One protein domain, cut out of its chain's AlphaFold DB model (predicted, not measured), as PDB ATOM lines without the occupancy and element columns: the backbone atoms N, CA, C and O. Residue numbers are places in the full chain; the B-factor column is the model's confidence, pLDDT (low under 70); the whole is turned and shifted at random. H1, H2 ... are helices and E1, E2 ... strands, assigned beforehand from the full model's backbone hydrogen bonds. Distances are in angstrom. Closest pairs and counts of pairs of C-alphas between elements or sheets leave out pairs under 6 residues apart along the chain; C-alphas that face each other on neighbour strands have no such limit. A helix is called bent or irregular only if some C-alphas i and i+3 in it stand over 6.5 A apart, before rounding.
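What this domain is: This is residues 28 to 96 of the 103 residues of the protein "Similar to tetratricopeptide repeat domain protein [Neosartorya fischeri NRRL 181] acc. no. XP_001262752" of Pyronema omphalodes (strain CBS 100304) (UniProt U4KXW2). A narrow two-stranded parallel sheet, E1 = E2, stands in the middle of a flat slab, with H1 loosely over one side and H2 and H3 over the other. H2 lies near E1, and H3 packs on H2. The 69 printed residues hold three named helices and two named strands, in the order H1, E1, H2, H3, E2, in the class mixed, helices and strands. The whole is compact, with a radius of gyration of the C-alphas of 12.6 A and spans of 36 by 29 by 15 A.

Where its parts are: E1 is residues 48 to 53, 16.4 A long, and begins at C-alpha 48 (43.116, -39.281, -39.634). E2 is residues 90 to 95, 16.3 A long, and ends at C-alpha 95 (55.225, -28.628, -35.417). H1, residues 31 to 45, begins at C-alpha 31 (62.799, -33.883, -36.153) and is 20.9 A long; it is irregular, with C-alphas 41 and 44 8.2 A apart. H2 is residues 57 to 71, also 20.9 A long, and H3 is residues 77 to 85, 12.3 A long.

How they stand to each other: E1 and E2 are parallel at 16 degrees; N 52 and O 93, at 2.8 A, and N 91 and O 48, at 2.9 A, are within hydrogen-bond range. E1, H2, H3 and E2 form a strand-helix-strand unit, two parallel neighbour strands joined through helices, with a right-handed crossover. The closest C-alphas of E1 and H2 are those of Asn 53 and Ala 60, 5.3 A. H2 and H3 touch, closest at the C-alphas of Ala 68 and Val 80, 5.8 A, with a steep tilt of 49 degrees, the same way. H1 comes closest to E1 at the C-alphas of Phe 43 and Ile 49, 7.0 A, and to E2 at those of Thr 32 and Asp 95, 7.2 A. H1 is apart from H2 and H3. In H2 and H3 every O i to N i+4 pair is within hydrogen-bond range; in H1, 9 of 11 are.

The domain as a whole: The two C-alphas farthest apart are those of Ser 29 and Thr 74, 37.1 A. The printed part has no cut, and its four links are tight. The mean pLDDT of the printed part is 94.1, and no printed residue is under 70.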
ATOM      1  N   GLY A  28      68.036 -28.444 -37.120       85.31
ATOM      2  CA  GLY A  28      68.520 -29.245 -38.248       85.31
ATOM      3  C   GLY A  28      68.723 -30.743 -37.976       85.31
ATOM      4  O   GLY A  28      69.127 -31.462 -38.882       85.31
ATOM      5  N   SER A  29      68.395 -31.267 -36.787       89.56
ATOM      6  CA  SER A  29      68.533 -32.707 -36.487       89.56
ATOM      7  C   SER A  29      67.504 -33.615 -37.187       89.56
ATOM      8  O   SER A  29      67.476 -34.817 -36.933       89.56
ATOM      9  N   GLY A  30      66.623 -33.054 -38.022       90.62
ATOM     10  CA  GLY A  30      65.644 -33.811 -38.807       90.62
ATOM     11  C   GLY A  30      64.375 -34.234 -38.059       90.62
ATOM     12  O   GLY A  30      63.712 -35.168 -38.497       90.62
ATOM     13  N   LYS A  31      64.007 -33.566 -36.954       92.06
ATOM     14  CA  LYS A  31      62.799 -33.883 -36.153       92.06
ATOM     15  C   LYS A  31      61.529 -33.905 -37.010       92.06
ATOM     16  O   LYS A  31      60.836 -34.919 -37.057       92.06
ATOM     17  N   THR A  32      61.308 -32.825 -37.755       92.50
ATOM     18  CA  THR A  32      60.209 -32.645 -38.708       92.50
ATOM     19  C   THR A  32      60.183 -33.758 -39.750       92.50
ATOM     20  O   THR A  32      59.149 -34.379 -39.982       92.50
ATOM     21  N   GLN A  33      61.348 -34.102 -40.316       91.69
ATOM     22  CA  GLN A  33      61.470 -35.166 -41.314       91.69
ATOM     23  C   GLN A  33      61.150 -36.552 -40.738       91.69
ATOM     24  O   GLN A  33      60.525 -37.372 -41.412       91.69
ATOM     25  N   ILE A  34      61.562 -36.831 -39.500       92.44
ATOM     26  CA  ILE A  34      61.250 -38.091 -38.815       92.44
ATOM     27  C   ILE A  34      59.745 -38.185 -38.541       92.44
ATOM     28  O   ILE A  34      59.150 -39.218 -38.849       92.44
ATOM     29  N   ALA A  35      59.119 -37.113 -38.042       93.25
ATOM     30  CA  ALA A  35      57.673 -37.063 -37.823       93.25
ATOM     31  C   ALA A  35      56.883 -37.235 -39.132       93.25
ATOM     32  O   ALA A  35      55.941 -38.029 -39.189       93.25
ATOM     33  N   TYR A  36      57.311 -36.566 -40.205       93.69
ATOM     34  CA  TYR A  36      56.721 -36.707 -41.535       93.69
ATOM     35  C   TYR A  36      56.824 -38.145 -42.058       93.69
ATOM     36  O   TYR A  36      55.819 -38.753 -42.424       93.69
ATOM     37  N   ASN A  37      58.025 -38.733 -42.022       93.38
ATOM     38  CA  ASN A  37      58.248 -40.110 -42.468       93.38
ATOM     39  C   ASN A  37      57.428 -41.118 -41.651       93.38
ATOM     40  O   ASN A  37      56.951 -42.106 -42.208       93.38
ATOM     41  N   PHE A  38      57.255 -40.881 -40.348       93.50
ATOM     42  CA  PHE A  38      56.389 -41.698 -39.506       93.50
ATOM     43  C   PHE A  38      54.931 -41.642 -39.975       93.50
ATOM     44  O   PHE A  38      54.317 -42.696 -40.141       93.50
ATOM     45  N   CYS A  39      54.402 -40.442 -40.234       94.19
ATOM     46  CA  CYS A  39      53.033 -40.261 -40.720       94.19
ATOM     47  C   CYS A  39      52.822 -40.972 -42.060       94.19
ATOM     48  O   CYS A  39      51.900 -41.770 -42.188       94.19
ATOM     49  N   VAL A  40      53.724 -40.760 -43.026       93.75
ATOM     50  CA  VAL A  40      53.646 -41.388 -44.356       93.75
ATOM     51  C   VAL A  40      53.708 -42.913 -44.277       93.75
ATOM     52  O   VAL A  40      53.004 -43.588 -45.012       93.75
ATOM     53  N   ARG A  41      54.522 -43.490 -43.386       94.31
ATOM     54  CA  ARG A  41      54.638 -44.956 -43.256       94.31
ATOM     55  C   ARG A  41      53.463 -45.612 -42.540       94.31
ATOM     56  O   ARG A  41      53.296 -46.822 -42.655       94.31
ATOM     57  N   ASN A  42      52.698 -44.844 -41.769       92.44
ATOM     58  CA  ASN A  42      51.665 -45.374 -40.883       92.44
ATOM     59  C   ASN A  42      50.286 -44.765 -41.152       92.44
ATOM     60  O   ASN A  42      49.398 -44.940 -40.327       92.44
ATOM     61  N   PHE A  43      50.088 -44.072 -42.279       92.44
ATOM     62  CA  PHE A  43      48.839 -43.359 -42.564       92.44
ATOM     63  C   PHE A  43      47.606 -44.272 -42.519       92.44
ATOM     64  O   PHE A  43      46.581 -43.868 -41.989       92.44
ATOM     65  N   GLU A  44      47.729 -45.523 -42.975       93.94
ATOM     66  CA  GLU A  44      46.643 -46.518 -42.953       93.94
ATOM     67  C   GLU A  44      46.276 -47.005 -41.543       93.94
ATOM     68  O   GLU A  44      45.247 -47.649 -41.361       93.94
ATOM     69  N   ARG A  45      47.116 -46.728 -40.536       91.25
ATOM     70  CA  ARG A  45      46.881 -47.138 -39.144       91.25
ATOM     71  C   ARG A  45      46.063 -46.128 -38.348       91.25
ATOM     72  O   ARG A  45      45.712 -46.427 -37.212       91.25
ATOM     73  N   PHE A  46      45.815 -44.947 -38.904       93.12
ATOM     74  CA  PHE A  46      45.084 -43.884 -38.230       93.12
ATOM     75  C   PHE A  46      43.815 -43.549 -39.007       93.12
ATOM     76  O   PHE A  46      43.823 -43.503 -40.236       93.12
ATOM     77  N   TRP A  47      42.736 -43.234 -38.294       94.94
ATOM     78  CA  TRP A  47      41.520 -42.689 -38.900       94.94
ATOM     79  C   TRP A  47      41.794 -41.353 -39.610       94.94
ATOM     80  O   TRP A  47      41.217 -41.059 -40.656       94.94
ATOM     81  N   GLY A  48      42.696 -40.546 -39.050       94.88
ATOM     82  CA  GLY A  48      43.116 -39.281 -39.634       94.88
ATOM     83  C   GLY A  48      44.413 -38.779 -39.013       94.88
ATOM     84  O   GLY A  48      44.619 -38.891 -37.803       94.88
ATOM     85  N   ILE A  49      45.279 -38.213 -39.854       95.75
ATOM     86  CA  ILE A  49      46.505 -37.531 -39.437       95.75
ATOM     87  C   ILE A  49      46.358 -36.047 -39.751       95.75
ATOM     88  O   ILE A  49      46.094 -35.668 -40.892       95.75
ATOM     89  N   PHE A  50      46.565 -35.204 -38.746       95.38
ATOM     90  CA  PHE A  50      46.419 -33.758 -38.858       95.38
ATOM     91  C   PHE A  50      47.720 -33.066 -38.478       95.38
ATOM     92  O   PHE A  50      48.290 -33.343 -37.423       95.38
ATOM     93  N   TRP A  51      48.175 -32.144 -39.325       95.50
ATOM     94  CA  TRP A  51      49.382 -31.361 -39.083       95.50
ATOM     95  C   TRP A  51      49.024 -29.913 -38.750       95.50
ATOM     96  O   TRP A  51      48.437 -29.192 -39.563       95.50
ATOM     97  N   VAL A  52      49.390 -29.473 -37.550       95.12
ATOM     98  CA  VAL A  52      49.184 -28.106 -37.074       95.12
ATOM     99  C   VAL A  52      50.499 -27.353 -37.154       95.12
ATOM    100  O   VAL A  52      51.469 -27.701 -36.485       95.12
ATOM    101  N   ASN A  53      50.499 -26.286 -37.951       93.81
ATOM    102  CA  ASN A  53      51.599 -25.339 -37.994       93.81
ATOM    103  C   ASN A  53      51.511 -24.415 -36.772       93.81
ATOM    104  O   ASN A  53      50.721 -23.467 -36.747       93.81
ATOM    105  N   ALA A  54      52.346 -24.681 -35.779       93.69
ATOM    106  CA  ALA A  54      52.426 -23.945 -34.528       93.69
ATOM    107  C   ALA A  54      53.552 -22.898 -34.506       93.69
ATOM    108  O   ALA A  54      53.944 -22.463 -33.427       93.69
ATOM    109  N   THR A  55      54.038 -22.435 -35.669       91.88
ATOM    110  CA  THR A  55      55.028 -21.342 -35.737       91.88
ATOM    111  C   THR A  55      54.542 -20.085 -34.996       91.88
ATOM    112  O   THR A  55      55.343 -19.349 -34.424       91.88
ATOM    113  N   ASN A  56      53.235 -19.804 -35.013       92.88
ATOM    114  CA  ASN A  56      52.590 -18.808 -34.156       92.88
ATOM    115  C   ASN A  56      51.088 -19.101 -33.984       92.88
ATOM    116  O   ASN A  56      50.523 -20.004 -34.601       92.88
ATOM    117  N   GLU A  57      50.416 -18.303 -33.152       94.19
ATOM    118  CA  GLU A  57      48.987 -18.466 -32.863       94.19
ATOM    119  C   GLU A  57      48.104 -18.355 -34.119       94.19
ATOM    120  O   GLU A  57      47.152 -19.120 -34.280       94.19
ATOM    121  N   SER A  58      48.428 -17.439 -35.038       94.81
ATOM    122  CA  SER A  58      47.660 -17.238 -36.271       94.81
ATOM    123  C   SER A  58      47.771 -18.436 -37.214       94.81
ATOM    124  O   SER A  58      46.764 -18.857 -37.784       94.81
ATOM    125  N   THR A  59      48.966 -19.019 -37.362       94.44
ATOM    126  CA  THR A  59      49.150 -20.228 -38.182       94.44
ATOM    127  C   THR A  59      48.469 -21.438 -37.555       94.44
ATOM    128  O   THR A  59      47.837 -22.206 -38.279       94.44
ATOM    129  N   ALA A  60      48.494 -21.555 -36.223       94.44
ATOM    130  CA  ALA A  60      47.799 -22.626 -35.520       94.44
ATOM    131  C   ALA A  60      46.280 -22.518 -35.728       94.44
ATOM    132  O   ALA A  60      45.641 -23.489 -36.137       94.44
ATOM    133  N   LYS A  61      45.705 -21.321 -35.540       95.56
ATOM    134  CA  LYS A  61      44.282 -21.044 -35.810       95.56
ATOM    135  C   LYS A  61      43.897 -21.400 -37.244       95.56
ATOM    136  O   LYS A  61      42.892 -22.079 -37.449       95.56
ATOM    137  N   LEU A  62      44.713 -21.005 -38.222       95.62
ATOM    138  CA  LEU A  62      44.474 -21.328 -39.628       95.62
ATOM    139  C   LEU A  62      44.519 -22.843 -39.890       95.62
ATOM    140  O   LEU A  62      43.675 -23.356 -40.625       95.62
ATOM    141  N   SER A  63      45.453 -23.577 -39.278       95.69
ATOM    142  CA  SER A  63      45.487 -25.044 -39.353       95.69
ATOM    143  C   SER A  63      44.194 -25.670 -38.822       95.69
ATOM    144  O   SER A  63      43.608 -26.506 -39.505       95.69
ATOM    145  N   PHE A  64      43.688 -25.225 -37.668       96.50
ATOM    146  CA  PHE A  64      42.413 -25.719 -37.128       96.50
ATOM    147  C   PHE A  64      41.208 -25.357 -38.008       96.50
ATOM    148  O   PHE A  64      40.312 -26.181 -38.173       96.50
ATOM    149  N   GLN A  65      41.188 -24.177 -38.632       96.50
ATOM    150  CA  GLN A  65      40.138 -23.814 -39.595       96.50
ATOM    151  C   GLN A  65      40.146 -24.730 -40.827       96.50
ATOM    152  O   GLN A  65      39.088 -25.178 -41.268       96.50
ATOM    153  N   LYS A  66      41.333 -25.054 -41.359       96.31
ATOM    154  CA  LYS A  66      41.478 -26.026 -42.455       96.31
ATOM    155  C   LYS A  66      41.001 -27.416 -42.037       96.31
ATOM    156  O   LYS A  66      40.269 -28.050 -42.789       96.31
ATOM    157  N   MET A  67      41.368 -27.869 -40.834       97.38
ATOM    158  CA  MET A  67      40.867 -29.132 -40.283       97.38
ATOM    159  C   MET A  67      39.343 -29.127 -40.204       97.38
ATOM    160  O   MET A  67      38.716 -30.066 -40.672       97.38
ATOM    161  N   ALA A  68      38.735 -28.064 -39.678       97.31
ATOM    162  CA  ALA A  68      37.286 -27.975 -39.574       97.31
ATOM    163  C   ALA A  68      36.585 -28.102 -40.933       97.31
ATOM    164  O   ALA A  68      35.594 -28.820 -41.043       97.31
ATOM    165  N   HIS A  69      37.140 -27.468 -41.971       96.69
ATOM    166  CA  HIS A  69      36.640 -27.594 -43.337       96.69
ATOM    167  C   HIS A  69      36.706 -29.040 -43.849       96.69
ATOM    168  O   HIS A  69      35.716 -29.543 -44.369       96.69
ATOM    169  N   ILE A  70      37.838 -29.725 -43.643       95.31
ATOM    170  CA  ILE A  70      38.025 -31.136 -44.029       95.31
ATOM    171  C   ILE A  70      37.057 -32.053 -43.267       95.31
ATOM    172  O   ILE A  70      36.494 -32.981 -43.838       95.31
ATOM    173  N   LEU A  71      36.857 -31.785 -41.976       96.31
ATOM    174  CA  LEU A  71      35.999 -32.573 -41.092       96.31
ATOM    175  C   LEU A  71      34.503 -32.265 -41.257       96.31
ATOM    176  O   LEU A  71      33.674 -32.958 -40.668       96.31
ATOM    177  N   GLY A  72      34.151 -31.231 -42.028       96.44
ATOM    178  CA  GLY A  72      32.770 -30.784 -42.199       96.44
ATOM    179  C   GLY A  72      32.148 -30.219 -40.919       96.44
ATOM    180  O   GLY A  72      30.944 -30.357 -40.715       96.44
ATOM    181  N   THR A  73      32.953 -29.611 -40.043       95.75
ATOM    182  CA  THR A  73      32.493 -28.990 -38.790       95.75
ATOM    183  C   THR A  73      32.644 -27.467 -38.822       95.75
ATOM    184  O   THR A  73      33.236 -26.890 -39.737       95.75
ATOM    185  N   THR A  74      32.089 -26.783 -37.823       95.69
ATOM    186  CA  THR A  74      32.220 -25.329 -37.669       95.69
ATOM    187  C   THR A  74      33.701 -24.951 -37.488       95.69
ATOM    188  O   THR A  74      34.403 -25.630 -36.738       95.69
ATOM    189  N   PRO A  75      34.206 -23.872 -38.130       94.31
ATOM    190  CA  PRO A  75      35.629 -23.505 -38.141       94.31
ATOM    191  C   PRO A  75      36.126 -22.869 -36.833       94.31
ATOM    192  O   PRO A  75      36.745 -21.804 -36.832       94.31
ATOM    193  N   THR A  76      35.872 -23.541 -35.713       93.12
ATOM    194  CA  THR A  76      36.398 -23.214 -34.388       93.12
ATOM    195  C   THR A  76      37.294 -24.345 -33.887       93.12
ATOM    196  O   THR A  76      37.137 -25.511 -34.252       93.12
ATOM    197  N   ILE A  77      38.243 -24.002 -33.018       93.81
ATOM    198  CA  ILE A  77      39.122 -24.990 -32.382       93.81
ATOM    199  C   ILE A  77      38.302 -25.970 -31.531       93.81
ATOM    200  O   ILE A  77      38.604 -27.162 -31.509       93.81
ATOM    201  N   ASP A  78      37.268 -25.485 -30.846       96.44
ATOM    202  CA  ASP A  78      36.489 -26.302 -29.917       96.44
ATOM    203  C   ASP A  78      35.617 -27.323 -30.644       96.44
ATOM    204  O   ASP A  78      35.599 -28.482 -30.238       96.44
ATOM    205  N   ASN A  79      35.012 -26.970 -31.781       96.56
ATOM    206  CA  ASN A  79      34.264 -27.939 -32.585       96.56
ATOM    207  C   ASN A  79      35.170 -29.001 -33.220       96.56
ATOM    208  O   ASN A  79      34.761 -30.152 -33.355       96.56
ATOM    209  N   VAL A  80      36.408 -28.651 -33.587       97.12
ATOM    210  CA  VAL A  80      37.394 -29.645 -34.043       97.12
ATOM    211  C   VAL A  80      37.781 -30.583 -32.900       97.12
ATOM    212  O   VAL A  80      37.818 -31.794 -33.097       97.12
ATOM    213  N   LYS A  81      38.034 -30.055 -31.695       95.38
ATOM    214  CA  LYS A  81      38.327 -30.878 -30.509       95.38
ATOM    215  C   LYS A  81      37.169 -31.808 -30.164       95.38
ATOM    216  O   LYS A  81      37.400 -32.986 -29.914       95.38
ATOM    217  N   GLU A  82      35.947 -31.289 -30.167       96.44
ATOM    218  CA  GLU A  82      34.730 -32.061 -29.923       96.44
ATOM    219  C   GLU A  82      34.576 -33.171 -30.966       96.44
ATOM    220  O   GLU A  82      34.415 -34.335 -30.602       96.44
ATOM    221  N   TYR A  83      34.749 -32.851 -32.252       96.31
ATOM    222  CA  TYR A  83      34.705 -33.842 -33.326       96.31
ATOM    223  C   TYR A  83      35.737 -34.960 -33.117       96.31
ATOM    224  O   TYR A  83      35.395 -36.137 -33.204       96.31
ATOM    225  N   LEU A  84      36.993 -34.605 -32.818       94.62
ATOM    226  CA  LEU A  84      38.073 -35.572 -32.586       94.62
ATOM    227  C   LEU A  84      37.883 -36.382 -31.296       94.62
ATOM    228  O   LEU A  84      38.365 -37.507 -31.217       94.62
ATOM    229  N   SER A  85      37.170 -35.851 -30.298       93.69
ATOM    230  CA  SER A  85      36.894 -36.574 -29.048       93.69
ATOM    231  C   SER A  85      36.005 -37.806 -29.246       93.69
ATOM    232  O   SER A  85      36.082 -38.745 -28.460       93.69
ATOM    233  N   ALA A  86      35.210 -37.823 -30.318       93.38
ATOM    234  CA  ALA A  86      34.369 -38.950 -30.713       93.38
ATOM    235  C   ALA A  86      35.065 -39.914 -31.695       93.38
ATOM    236  O   ALA A  86      34.406 -40.786 -32.268       93.38
ATOM    237  N   LYS A  87      36.366 -39.729 -31.958       92.88
ATOM    238  CA  LYS A  87      37.167 -40.566 -32.861       92.88
ATOM    239  C   LYS A  87      38.251 -41.298 -32.086       92.88
ATOM    240  O   LYS A  87      38.873 -40.737 -31.186       92.88
ATOM    241  N   GLU A  88      38.511 -42.526 -32.503       90.25
ATOM    242  CA  GLU A  88      39.650 -43.321 -32.055       90.25
ATOM    243  C   GLU A  88      40.770 -43.249 -33.098       90.25
ATOM    244  O   GLU A  88      40.539 -42.862 -34.247       90.25
ATOM    245  N   ASP A  89      41.991 -43.579 -32.677       90.56
ATOM    246  CA  ASP A  89      43.149 -43.747 -33.558       90.56
ATOM    247  C   ASP A  89      43.405 -42.577 -34.523       90.56
ATOM    248  O   ASP A  89      43.716 -42.766 -35.696       90.56
ATOM    249  N   TRP A  90      43.296 -41.336 -34.048       94.19
ATOM    250  CA  TRP A  90      43.768 -40.159 -34.781       94.19
ATOM    251  C   TRP A  90      45.143 -39.711 -34.290       94.19
ATOM    252  O   TRP A  90      45.519 -39.918 -33.135       94.19
ATOM    253  N   LEU A  91      45.888 -39.044 -35.170       95.31
ATOM    254  CA  LEU A  91      47.188 -38.465 -34.857       95.31
ATOM    255  C   LEU A  91      47.176 -36.963 -35.130       95.31
ATOM    256  O   LEU A  91      46.800 -36.516 -36.210       95.31
ATOM    257  N   LEU A  92      47.631 -36.181 -34.154       95.56
ATOM    258  CA  LEU A  92      47.860 -34.749 -34.306       95.56
ATOM    259  C   LEU A  92      49.353 -34.474 -34.164       95.56
ATOM    260  O   LEU A  92      49.934 -34.717 -33.107       95.56
ATOM    261  N   VAL A  93      49.958 -33.951 -35.223       95.69
ATOM    262  CA  VAL A  93      51.334 -33.461 -35.212       95.69
ATOM    263  C   VAL A  93      51.292 -31.955 -35.012       95.69
ATOM    264  O   VAL A  93      50.649 -31.240 -35.776       95.69
ATOM    265  N   ILE A  94      51.965 -31.483 -33.969       94.75
ATOM    266  CA  ILE A  94      52.151 -30.059 -33.699       94.75
ATOM    267  C   ILE A  94      53.619 -29.769 -33.962       94.75
ATOM    268  O   ILE A  94      54.481 -30.318 -33.278       94.75
ATOM    269  N   ASP A  95      53.877 -28.937 -34.959       93.38
ATOM    270  CA  ASP A  95      55.225 -28.628 -35.417       93.38
ATOM    271  C   ASP A  95      55.415 -27.114 -35.468       93.38
ATOM    272  O   ASP A  95      54.539 -26.384 -35.945       93.38
ATOM    273  N   ASP A  96      56.532 -26.632 -34.933       85.56
ATOM    274  CA  ASP A  96      56.889 -25.213 -34.940       85.56
ATOM    275  C   ASP A  96      57.575 -24.794 -36.248       85.56
ATOM    276  O   ASP A  96      57.644 -23.599 -36.561       85.56
TER     277      ASP A  96